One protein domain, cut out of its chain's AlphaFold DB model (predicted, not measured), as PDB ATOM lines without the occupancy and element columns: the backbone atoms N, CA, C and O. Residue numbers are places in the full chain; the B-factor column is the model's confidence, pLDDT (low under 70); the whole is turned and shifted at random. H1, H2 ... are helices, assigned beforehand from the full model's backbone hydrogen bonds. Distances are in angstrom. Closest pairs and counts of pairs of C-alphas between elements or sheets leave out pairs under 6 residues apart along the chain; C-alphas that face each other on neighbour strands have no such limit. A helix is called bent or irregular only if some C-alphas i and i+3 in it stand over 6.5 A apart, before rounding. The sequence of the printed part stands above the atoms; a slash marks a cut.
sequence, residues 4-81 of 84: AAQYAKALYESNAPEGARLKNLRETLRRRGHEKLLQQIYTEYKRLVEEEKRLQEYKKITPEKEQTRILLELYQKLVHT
ATOM      1  N   ALA A   4     112.848 109.631 117.853       80.31
ATOM      2  CA  ALA A   4     112.429 110.189 116.571       80.31
ATOM      3  C   ALA A   4     110.955 110.635 116.586       80.31
ATOM      4  O   ALA A   4     110.652 111.739 116.142       80.31
ATOM      5  N   ALA A   5     110.060 109.835 117.179       83.62
ATOM      6  CA  ALA A   5     108.649 110.189 117.325       83.62
ATOM      7  C   ALA A   5     108.432 111.387 118.267       83.62
ATOM      8  O   ALA A   5     107.570 112.223 118.012       83.62
ATOM      9  N   GLN A   6     109.231 111.515 119.335       84.00
ATOM     10  CA  GLN A   6     109.182 112.686 120.223       84.00
ATOM     11  C   GLN A   6     109.605 113.968 119.495       84.00
ATOM     12  O   GLN A   6     108.917 114.984 119.599       84.00
ATOM     13  N   TYR A   7     110.694 113.921 118.719       83.38
ATOM     14  CA  TYR A   7     111.119 115.053 117.890       83.38
ATOM     15  C   TYR A   7     110.093 115.397 116.810       83.38
ATOM     16  O   TYR A   7     109.807 116.573 116.614       83.38
ATOM     17  N   ALA A   8     109.525 114.395 116.137       83.00
ATOM     18  CA  ALA A   8     108.499 114.597 115.119       83.00
ATOM     19  C   ALA A   8     107.243 115.261 115.697       83.00
ATOM     20  O   ALA A   8     106.745 116.222 115.118       83.00
ATOM     21  N   LYS A   9     106.781 114.814 116.871       83.62
ATOM     22  CA  LYS A   9     105.642 115.411 117.575       83.62
ATOM     23  C   LYS A   9     105.915 116.859 117.987       83.62
ATOM     24  O   LYS A   9     105.125 117.738 117.670       83.62
ATOM     25  N   ALA A  10     107.065 117.127 118.606       83.75
ATOM     26  CA  ALA A  10     107.450 118.489 118.977       83.75
ATOM     27  C   ALA A  10     107.600 119.408 117.750       83.75
ATOM     28  O   ALA A  10     107.280 120.595 117.810       83.75
ATOM     29  N   LEU A  11     108.082 118.863 116.627       82.69
ATOM     30  CA  LEU A  11     108.172 119.589 115.365       82.69
ATOM     31  C   LEU A  11     106.788 119.910 114.811       82.69
ATOM     32  O   LEU A  11     106.578 121.016 114.329       82.69
ATOM     33  N   TYR A  12     105.862 118.965 114.884       83.50
ATOM     34  CA  TYR A  12     104.491 119.104 114.421       83.50
ATOM     35  C   TYR A  12     103.702 120.142 115.233       83.50
ATOM     36  O   TYR A  12     103.107 121.047 114.658       83.50
ATOM     37  N   GLU A  13     103.801 120.085 116.563       83.69
ATOM     38  CA  GLU A  13     103.106 120.981 117.503       83.69
ATOM     39  C   GLU A  13     103.735 122.381 117.610       83.69
ATOM     40  O   GLU A  13     103.182 123.275 118.250       83.69
ATOM     41  N   SER A  14     104.915 122.595 117.021       81.50
ATOM     42  CA  SER A  14     105.572 123.898 117.060       81.50
ATOM     43  C   SER A  14     104.725 124.958 116.346       81.50
ATOM     44  O   SER A  14     104.123 124.696 115.309       81.50
ATOM     45  N   ASN A  15     104.742 126.189 116.858       75.62
ATOM     46  CA  ASN A  15     104.160 127.368 116.201       75.62
ATOM     47  C   ASN A  15     105.216 128.214 115.466       75.62
ATOM     48  O   ASN A  15     104.921 129.295 114.965       75.62
ATOM     49  N   ALA A  16     106.472 127.751 115.413       74.38
ATOM     50  CA  ALA A  16     107.554 128.499 114.782       74.38
ATOM     51  C   ALA A  16     107.402 128.524 113.247       74.38
ATOM     52  O   ALA A  16     107.000 127.502 112.676       74.38
ATOM     53  N   PRO A  17     107.794 129.620 112.568       74.88
ATOM     54  CA  PRO A  17     107.861 129.667 111.109       74.88
ATOM     55  C   PRO A  17     108.704 128.510 110.560       74.88
ATOM     56  O   PRO A  17     109.747 128.184 111.128       74.88
ATOM     57  N   GLU A  18     108.276 127.910 109.451       68.69
ATOM     58  CA  GLU A  18     108.844 126.669 108.900       68.69
ATOM     59  C   GLU A  18     110.376 126.716 108.748       68.69
ATOM     60  O   GLU A  18     111.087 125.839 109.246       68.69
ATOM     61  N   GLY A  19     110.908 127.794 108.163       64.94
ATOM     62  CA  GLY A  19     112.353 127.967 107.980       64.94
ATOM     63  C   GLY A  19     113.140 128.045 109.297       64.94
ATOM     64  O   GLY A  19     114.212 127.447 109.422       64.94
ATOM     65  N   ALA A  20     112.600 128.727 110.313       68.62
ATOM     66  CA  ALA A  20     113.221 128.812 111.637       68.62
ATOM     67  C   ALA A  20     113.144 127.466 112.375       68.62
ATOM     68  O   ALA A  20     114.095 127.050 113.039       68.62
ATOM     69  N   ARG A  21     112.028 126.755 112.204       71.94
ATOM     70  CA  ARG A  21     111.765 125.453 112.812       71.94
ATOM     71  C   ARG A  21     112.771 124.394 112.346       71.94
ATOM     72  O   ARG A  21     113.381 123.721 113.177       71.94
ATOM     73  N   LEU A  22     113.001 124.291 111.036       69.50
ATOM     74  CA  LEU A  22     113.926 123.313 110.447       69.50
ATOM     75  C   LEU A  22     115.393 123.608 110.782       69.50
ATOM     76  O   LEU A  22     116.153 122.688 111.098       69.50
ATOM     77  N   LYS A  23     115.791 124.888 110.773       70.62
ATOM     78  CA  LYS A  23     117.146 125.301 111.166       70.62
ATOM     79  C   LYS A  23     117.438 124.931 112.624       70.62
ATOM     80  O   LYS A  23     118.453 124.293 112.905       70.62
ATOM     81  N   ASN A  24     116.510 125.245 113.529       74.31
ATOM     82  CA  ASN A  24     116.640 124.943 114.955       74.31
ATOM     83  C   ASN A  24     116.640 123.433 115.234       74.31
ATOM     84  O   ASN A  24     117.399 122.967 116.087       74.31
ATOM     85  N   LEU A  25     115.839 122.653 114.497       75.44
ATOM     86  CA  LEU A  25     115.835 121.193 114.596       75.44
ATOM     87  C   LEU A  25     117.198 120.610 114.214       75.44
ATOM     88  O   LEU A  25     117.768 119.838 114.983       75.44
ATOM     89  N   ARG A  26     117.747 120.999 113.057       75.44
ATOM     90  CA  ARG A  26     119.041 120.490 112.581       75.44
ATOM     91  C   ARG A  26     120.171 120.827 113.550       75.44
ATOM     92  O   ARG A  26     120.960 119.950 113.890       75.44
ATOM     93  N   GLU A  27     120.224 122.061 114.052       80.12
ATOM     94  CA  GLU A  27     121.216 122.447 115.059       80.12
ATOM     95  C   GLU A  27     121.070 121.652 116.360       80.12
ATOM     96  O   GLU A  27     122.070 121.208 116.925       80.12
ATOM     97  N   THR A  28     119.838 121.431 116.821       78.50
ATOM     98  CA  THR A  28     119.559 120.665 118.043       78.50
ATOM     99  C   THR A  28     119.964 119.200 117.894       78.50
ATOM    100  O   THR A  28     120.586 118.639 118.796       78.50
ATOM    101  N   LEU A  29     119.656 118.585 116.750       81.62
ATOM    102  CA  LEU A  29     120.047 117.210 116.450       81.62
ATOM    103  C   LEU A  29     121.566 117.082 116.341       81.62
ATOM    104  O   LEU A  29     122.129 116.150 116.909       81.62
ATOM    105  N   ARG A  30     122.243 118.049 115.712       81.62
ATOM    106  CA  ARG A  30     123.707 118.083 115.628       81.62
ATOM    107  C   ARG A  30     124.368 118.203 116.998       81.62
ATOM    108  O   ARG A  30     125.261 117.423 117.305       81.62
ATOM    109  N   ARG A  31     123.896 119.119 117.857       84.75
ATOM    110  CA  ARG A  31     124.424 119.304 119.227       84.75
ATOM    111  C   ARG A  31     124.281 118.053 120.095       84.75
ATOM    112  O   ARG A  31     125.078 117.852 121.000       84.75
ATOM    113  N   ARG A  32     123.267 117.226 119.828       82.25
ATOM    114  CA  ARG A  32     122.988 115.992 120.575       82.25
ATOM    115  C   ARG A  32     123.523 114.724 119.898       82.25
ATOM    116  O   ARG A  32     123.314 113.641 120.422       82.25
ATOM    117  N   GLY A  33     124.187 114.830 118.742       84.44
ATOM    118  CA  GLY A  33     124.685 113.668 117.991       84.44
ATOM    119  C   GLY A  33     123.588 112.818 117.329       84.44
ATOM    120  O   GLY A  33     123.820 111.671 116.959       84.44
ATOM    121  N   HIS A  34     122.387 113.369 117.160       87.38
ATOM    122  CA  HIS A  34     121.191 112.678 116.671       87.38
ATOM    123  C   HIS A  34     120.900 112.921 115.180       87.38
ATOM    124  O   HIS A  34     119.802 112.619 114.718       87.38
ATOM    125  N   GLU A  35     121.841 113.458 114.397       77.06
ATOM    126  CA  GLU A  35     121.615 113.753 112.966       77.06
ATOM    127  C   GLU A  35     121.164 112.528 112.161       77.06
ATOM    128  O   GLU A  35     120.326 112.651 111.273       77.06
ATOM    129  N   LYS A  36     121.634 111.327 112.517       81.62
ATOM    130  CA  LYS A  36     121.221 110.073 111.861       81.62
ATOM    131  C   LYS A  36     119.724 109.775 112.009       81.62
ATOM    132  O   LYS A  36     119.169 109.037 111.202       81.62
ATOM    133  N   LEU A  37     119.059 110.362 113.008       82.06
ATOM    134  CA  LEU A  37     117.622 110.201 113.231       82.06
ATOM    135  C   LEU A  37     116.779 111.081 112.303       82.06
ATOM    136  O   LEU A  37     115.566 110.905 112.279       82.06
ATOM    137  N   LEU A  38     117.375 111.997 111.526       78.50
ATOM    138  CA  LEU A  38     116.643 112.913 110.639       78.50
ATOM    139  C   LEU A  38     115.656 112.185 109.722       78.50
ATOM    140  O   LEU A  38     114.507 112.602 109.606       78.50
ATOM    141  N   GLN A  39     116.085 111.077 109.115       79.12
ATOM    142  CA  GLN A  39     115.229 110.293 108.228       79.12
ATOM    143  C   GLN A  39     114.038 109.689 108.985       79.12
ATOM    144  O   GLN A  39     112.906 109.773 108.520       79.12
ATOM    145  N   GLN A  40     114.276 109.137 110.177       80.75
ATOM    146  CA  GLN A  40     113.219 108.565 111.016       80.75
ATOM    147  C   GLN A  40     112.254 109.645 111.523       80.75
ATOM    148  O   GLN A  40     111.046 109.449 111.492       80.75
ATOM    149  N   ILE A  41     112.772 110.808 111.932       81.88
ATOM    150  CA  ILE A  41     111.971 111.967 112.352       81.88
ATOM    151  C   ILE A  41     111.069 112.427 111.206       81.88
ATOM    152  O   ILE A  41     109.895 112.704 111.429       81.88
ATOM    153  N   TYR A  42     111.592 112.474 109.978       80.69
ATOM    154  CA  TYR A  42     110.806 112.837 108.802       80.69
ATOM    155  C   TYR A  42     109.678 111.834 108.523       80.69
ATOM    156  O   TYR A  42     108.545 112.243 108.280       80.69
ATOM    157  N   THR A  43     109.958 110.530 108.604       80.00
ATOM    158  CA  THR A  43     108.934 109.487 108.436       80.00
ATOM    159  C   THR A  43     107.817 109.615 109.471       80.00
ATOM    160  O   THR A  43     106.642 109.599 109.104       80.00
ATOM    161  N   GLU A  44     108.166 109.793 110.746       81.50
ATOM    162  CA  GLU A  44     107.185 109.975 111.823       81.50
ATOM    163  C   GLU A  44     106.393 111.281 111.657       81.50
ATOM    164  O   GLU A  44     105.178 111.302 111.837       81.50
ATOM    165  N   TYR A  45     107.050 112.365 111.238       83.06
ATOM    166  CA  TYR A  45     106.384 113.637 110.960       83.06
ATOM    167  C   TYR A  45     105.362 113.505 109.826       83.06
ATOM    168  O   TYR A  45     104.223 113.947 109.958       83.06
ATOM    169  N   LYS A  46     105.738 112.846 108.725       81.69
ATOM    170  CA  LYS A  46     104.833 112.606 107.595       81.69
ATOM    171  C   LYS A  46     103.607 111.803 108.028       81.69
ATOM    172  O   LYS A  46     102.491 112.134 107.635       81.69
ATOM    173  N   ARG A  47     103.803 110.790 108.875       87.06
ATOM    174  CA  ARG A  47     102.712 109.985 109.431       87.06
ATOM    175  C   ARG A  47     101.715 110.836 110.225       87.06
ATOM    176  O   ARG A  47     100.518 110.651 110.035       87.06
ATOM    177  N   LEU A  48     102.195 111.765 111.060       84.12
ATOM    178  CA  LEU A  48     101.338 112.683 111.827       84.12
ATOM    179  C   LEU A  48     100.500 113.581 110.908       84.12
ATOM    180  O   LEU A  48      99.292 113.692 111.095       84.12
ATOM    181  N   VAL A  49     101.120 114.150 109.871       82.75
ATOM    182  CA  VAL A  49     100.420 114.979 108.872       82.75
ATOM    183  C   VAL A  49      99.347 114.173 108.134       82.75
ATOM    184  O   VAL A  49      98.227 114.641 107.946       82.75
ATOM    185  N   GLU A  50      99.665 112.948 107.715       86.06
ATOM    186  CA  GLU A  50      98.698 112.072 107.047       86.06
ATOM    187  C   GLU A  50      97.558 111.650 107.983       86.06
ATOM    188  O   GLU A  50      96.421 111.506 107.539       86.06
ATOM    189  N   GLU A  51      97.836 111.451 109.270       87.88
ATOM    190  CA  GLU A  51      96.826 111.128 110.277       87.88
ATOM    191  C   GLU A  51      95.861 112.284 110.518       87.88
ATOM    192  O   GLU A  51      94.649 112.070 110.476       87.88
ATOM    193  N   GLU A  52      96.369 113.507 110.674       86.12
ATOM    194  CA  GLU A  52      95.508 114.684 110.764       86.12
ATOM    195  C   GLU A  52      94.698 114.866 109.484       86.12
ATOM    196  O   GLU A  52      93.492 115.086 109.559       86.12
ATOM    197  N   LYS A  53      95.311 114.694 108.309       82.88
ATOM    198  CA  LYS A  53      94.590 114.779 107.037       82.88
ATOM    199  C   LYS A  53      93.445 113.766 106.969       82.88
ATOM    200  O   LYS A  53      92.325 114.155 106.649       82.88
ATOM    201  N   ARG A  54      93.686 112.501 107.334       85.56
ATOM    202  CA  ARG A  54      92.631 111.475 107.414       85.56
ATOM    203  C   ARG A  54      91.547 111.852 108.416       85.56
ATOM    204  O   ARG A  54      90.373 111.636 108.142       85.56
ATOM    205  N   LEU A  55      91.916 112.419 109.562       83.44
ATOM    206  CA  LEU A  55      90.965 112.837 110.590       83.44
ATOM    207  C   LEU A  55      90.102 114.017 110.120       83.44
ATOM    208  O   LEU A  55      88.897 114.029 110.360       83.44
ATOM    209  N   GLN A  56      90.694 114.982 109.417       82.38
ATOM    210  CA  GLN A  56      89.981 116.100 108.797       82.38
ATOM    211  C   GLN A  56      89.057 115.619 107.674       82.38
ATOM    212  O   GLN A  56      87.903 116.035 107.607       82.38
ATOM    213  N   GLU A  57      89.520 114.700 106.826       80.25
ATOM    214  CA  GLU A  57      88.689 114.066 105.797       80.25
ATOM    215  C   GLU A  57      87.535 113.274 106.421       80.25
ATOM    216  O   GLU A  57      86.393 113.433 106.002       80.25
ATOM    217  N   TYR A  58      87.787 112.501 107.478       71.62
ATOM    218  CA  TYR A  58      86.753 111.759 108.199       71.62
ATOM    219  C   TYR A  58      85.713 112.682 108.845       71.62
ATOM    220  O   TYR A  58      84.517 112.411 108.746       71.62
ATOM    221  N   LYS A  59      86.144 113.795 109.457       70.06
ATOM    222  CA  LYS A  59      85.255 114.848 109.980       70.06
ATOM    223  C   LYS A  59      84.450 115.536 108.878       70.06
ATOM    224  O   LYS A  59      83.300 115.892 109.097       70.06
ATOM    225  N   LYS A  60      85.036 115.717 107.694       71.69
ATOM    226  CA  LYS A  60      84.356 116.310 106.534       71.69
ATOM    227  C   LYS A  60      83.322 115.360 105.921       71.69
ATOM    228  O   LYS A  60      82.273 115.815 105.481       71.69
ATOM    229  N   ILE A  61      83.632 114.066 105.861       66.75
ATOM    230  CA  ILE A  61      82.774 113.027 105.271       66.75
ATOM    231  C   ILE A  61      81.652 112.627 106.234       66.75
ATOM    232  O   ILE A  61      80.535 112.365 105.797       66.75
ATOM    233  N   THR A  62      81.938 112.593 107.536       59.94
ATOM    234  CA  THR A  62      80.991 112.162 108.566       59.94
ATOM    235  C   THR A  62      80.422 113.399 109.260       59.94
ATOM    236  O   THR A  62      81.090 113.940 110.143       59.94
ATOM    237  N   PRO A  63      79.220 113.882 108.895       61.56
ATOM    238  CA  PRO A  63      78.626 115.024 109.581       61.56
ATOM    239  C   PRO A  63      78.491 114.717 111.079       61.56
ATOM    240  O   PRO A  63      78.166 113.592 111.453       61.56
ATOM    241  N   GLU A  64      78.726 115.704 111.946       57.31
ATOM    242  CA  GLU A  64      78.782 115.544 113.417       57.31
ATOM    243  C   GLU A  64      77.567 114.800 114.009       57.31
ATOM    244  O   GLU A  64      77.684 114.074 115.000       57.31
ATOM    245  N   LYS A  65      76.400 114.909 113.360       60.34
ATOM    246  CA  LYS A  65      75.181 114.162 113.708       60.34
ATOM    247  C   LYS A  65      75.330 112.645 113.535       60.34
ATOM    248  O   LYS A  65      74.840 111.893 114.371       60.34
ATOM    249  N   GLU A  66      76.023 112.199 112.492       58.62
ATOM    250  CA  GLU A  66      76.277 110.783 112.207       58.62
ATOM    251  C   GLU A  66      77.336 110.216 113.167       58.62
ATOM    252  O   GLU A  66      77.162 109.115 113.682       58.62
ATOM    253  N   GLN A  67      78.374 110.994 113.515       58.66
ATOM    254  CA  GLN A  67      79.344 110.607 114.556       58.66
ATOM    255  C   GLN A  67      78.666 110.429 115.918       58.66
ATOM    256  O   GLN A  67      78.903 109.440 116.610       58.66
ATOM    257  N   THR A  68      77.778 111.360 116.277       60.72
ATOM    258  CA  THR A  68      77.005 111.295 117.524       60.72
ATOM    259  C   THR A  68      76.068 110.086 117.530       60.72
ATOM    260  O   THR A  68      75.977 109.399 118.546       60.72
ATOM    261  N   ARG A  69      75.420 109.765 116.397       65.38
ATOM    262  CA  ARG A  69      74.562 108.574 116.271       65.38
ATOM    263  C   ARG A  69      75.359 107.277 116.412       65.38
ATOM    264  O   ARG A  69      74.962 106.416 117.187       65.38
ATOM    265  N   ILE A  70      76.499 107.159 115.730       67.38
ATOM    266  CA  ILE A  70      77.368 105.974 115.802       67.38
ATOM    267  C   ILE A  70      77.902 105.774 117.228       67.38
ATOM    268  O   ILE A  70      77.895 104.654 117.732       67.38
ATOM    269  N   LEU A  71      78.326 106.848 117.904       65.19
ATOM    270  CA  LEU A  71      78.769 106.781 119.301       65.19
ATOM    271  C   LEU A  71      77.635 106.362 120.246       65.19
ATOM    272  O   LEU A  71      77.867 105.546 121.136       65.19
ATOM    273  N   LEU A  72      76.413 106.864 120.033       63.00
ATOM    274  CA  LEU A  72      75.232 106.472 120.806       63.00
ATOM    275  C   LEU A  72      74.876 104.992 120.584       63.00
ATOM    276  O   LEU A  72      74.626 104.273 121.548       63.00
ATOM    277  N   GLU A  73      74.906 104.518 119.336       68.50
ATOM    278  CA  GLU A  73      74.653 103.114 118.983       68.50
ATOM    279  C   GLU A  73      75.725 102.172 119.559       68.50
ATOM    280  O   GLU A  73      75.400 101.092 120.056       68.50
ATOM    281  N   LEU A  74      77.003 102.568 119.533       66.94
ATOM    282  CA  LEU A  74      78.095 101.808 120.150       66.94
ATOM    283  C   LEU A  74      77.963 101.765 121.676       66.94
ATOM    284  O   LEU A  74      78.139 100.704 122.271       66.94
ATOM    285  N   TYR A  75      77.611 102.888 122.307       61.69
ATOM    286  CA  TYR A  75      77.358 102.952 123.746       61.69
ATOM    287  C   TYR A  75      76.182 102.060 124.155       61.69
ATOM    288  O   TYR A  75      76.311 101.264 125.081       61.69
ATOM    289  N   GLN A  76      75.064 102.119 123.425       62.47
ATOM    290  CA  GLN A  76      73.917 101.238 123.655       62.47
ATOM    291  C   GLN A  76      74.302  99.766 123.513       62.47
ATOM    292  O   GLN A  76      73.935  98.965 124.365       62.47
ATOM    293  N   LYS A  77      75.094  99.399 122.497       66.44
ATOM    294  CA  LYS A  77      75.571  98.018 122.327       66.44
ATOM    295  C   LYS A  77      76.467  97.554 123.472       66.44
ATOM    296  O   LYS A  77      76.311  96.421 123.895       66.44
ATOM    297  N   LEU A  78      77.359  98.406 123.978       65.75
ATOM    298  CA  LEU A  78      78.268  98.072 125.082       65.75
ATOM    299  C   LEU A  78      77.555  97.987 126.441       65.75
ATOM    300  O   LEU A  78      77.897  97.140 127.261       65.75
ATOM    301  N   VAL A  79      76.557  98.843 126.679       69.25
ATOM    302  CA  VAL A  79      75.794  98.896 127.939       69.25
ATOM    303  C   VAL A  79      74.627  97.903 127.956       69.25
ATOM    304  O   VAL A  79      74.194  97.484 129.027       69.25
ATOM    305  N   HIS A  80      74.102  97.508 126.793       57.97
ATOM    306  CA  HIS A  80      73.020  96.522 126.667       57.97
ATOM    307  C   HIS A  80      73.480  95.154 126.170       57.97
ATOM    308  O   HIS A  80      72.630  94.313 125.890       57.97
ATOM    309  N   THR A  81      74.785  94.877 126.092       50.41
ATOM    310  CA  THR A  81      75.250  93.486 126.044       50.41
ATOM    311  C   THR A  81      74.872  92.812 127.366       50.41
ATOM    312  O   THR A  81      75.441  93.185 128.394       50.41
TER     313      THR A  81
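AT A GLANCE: This is residues 4 to 81 of the 84 residues of an uncharacterized protein of Candidatus Adlerbacteria bacterium RIFCSPHIGHO2_12_FULL_53_18 (UniProt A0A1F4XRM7). One long helix, H3, makes the spine of an extended domain: H1 packs on residues 37 to 48 of H3, and H2 folds back at the corner where H3 begins, with its start near H1. From there H3 reaches away from this small helical head, and H4 turns off its last end as a free arm; residues 50 to 57, 60 to 66 and 68 to 81 stick out with no other part near them. The printed part has 78 residues, with four named helices in the order H1, H2, H3, H4 and no named strand, and its class is all helix. The whole is extended, with a radius of gyration of the C-alphas of 19.0 A and spans of 56 by 26 by 17 A.

HOW THE PARTS SIT: Start at H1, residues 4 to 13, and compare it with H3, residues 35 to 61. They touch, H3 with residues 37 to 48 alone, and the closest C-alphas are those of Ala 4 and Ile 41, 4.6 A apart. The two run the same way at a steep tilt of 51 degrees. Next look at H2, residues 18 to 31, which is close to H1 but not clearly touching: the closest C-alphas, of Leu 11 and Arg 21, are 7.3 A apart. H1 and H2 run opposite ways at a shallow tilt of 29 degrees. H2 and H3 touch only at the corner by their link, and only just, with 3 pairs of C-alphas within 8 A; the closest are those of Leu 29 and Glu 35, 5.2 A apart. They run opposite ways at a steep tilt of 36 degrees, only just past shallow. H4, residues 64 to 79, meets H3 only through their link and is apart from H1 and H2. Each O i to N i+4 pair in H1, H2 and H4 is within hydrogen-bond range; in H3, 21 of 23 are.

IN THESE COORDINATES: Find C-alpha 4 at (112.429, 110.189, 116.571), where H1 begins; it ends at residue 13. H2 then runs 20.1 A from Glu 18 to Arg 31. H3 begins at C-alpha 35, at (121.615, 113.753, 112.966), and runs 39.6 A to Ile 61; it is irregular, with C-alphas 36 and 39 standing 7.0 A apart. H4 runs 22.3 A from Glu 64 to C-alpha 79, at (75.794, 98.896, 127.939).

THE WHOLE: The C-alphas farthest apart are those of Arg 31 and His 80, at 56.7 A. The printed part has no cut, and its three links between helices are tight. The mean pLDDT of the printed part is 75.2; look for values under 70 at residues 18 to 20, residue 22 and residues 61 to 81.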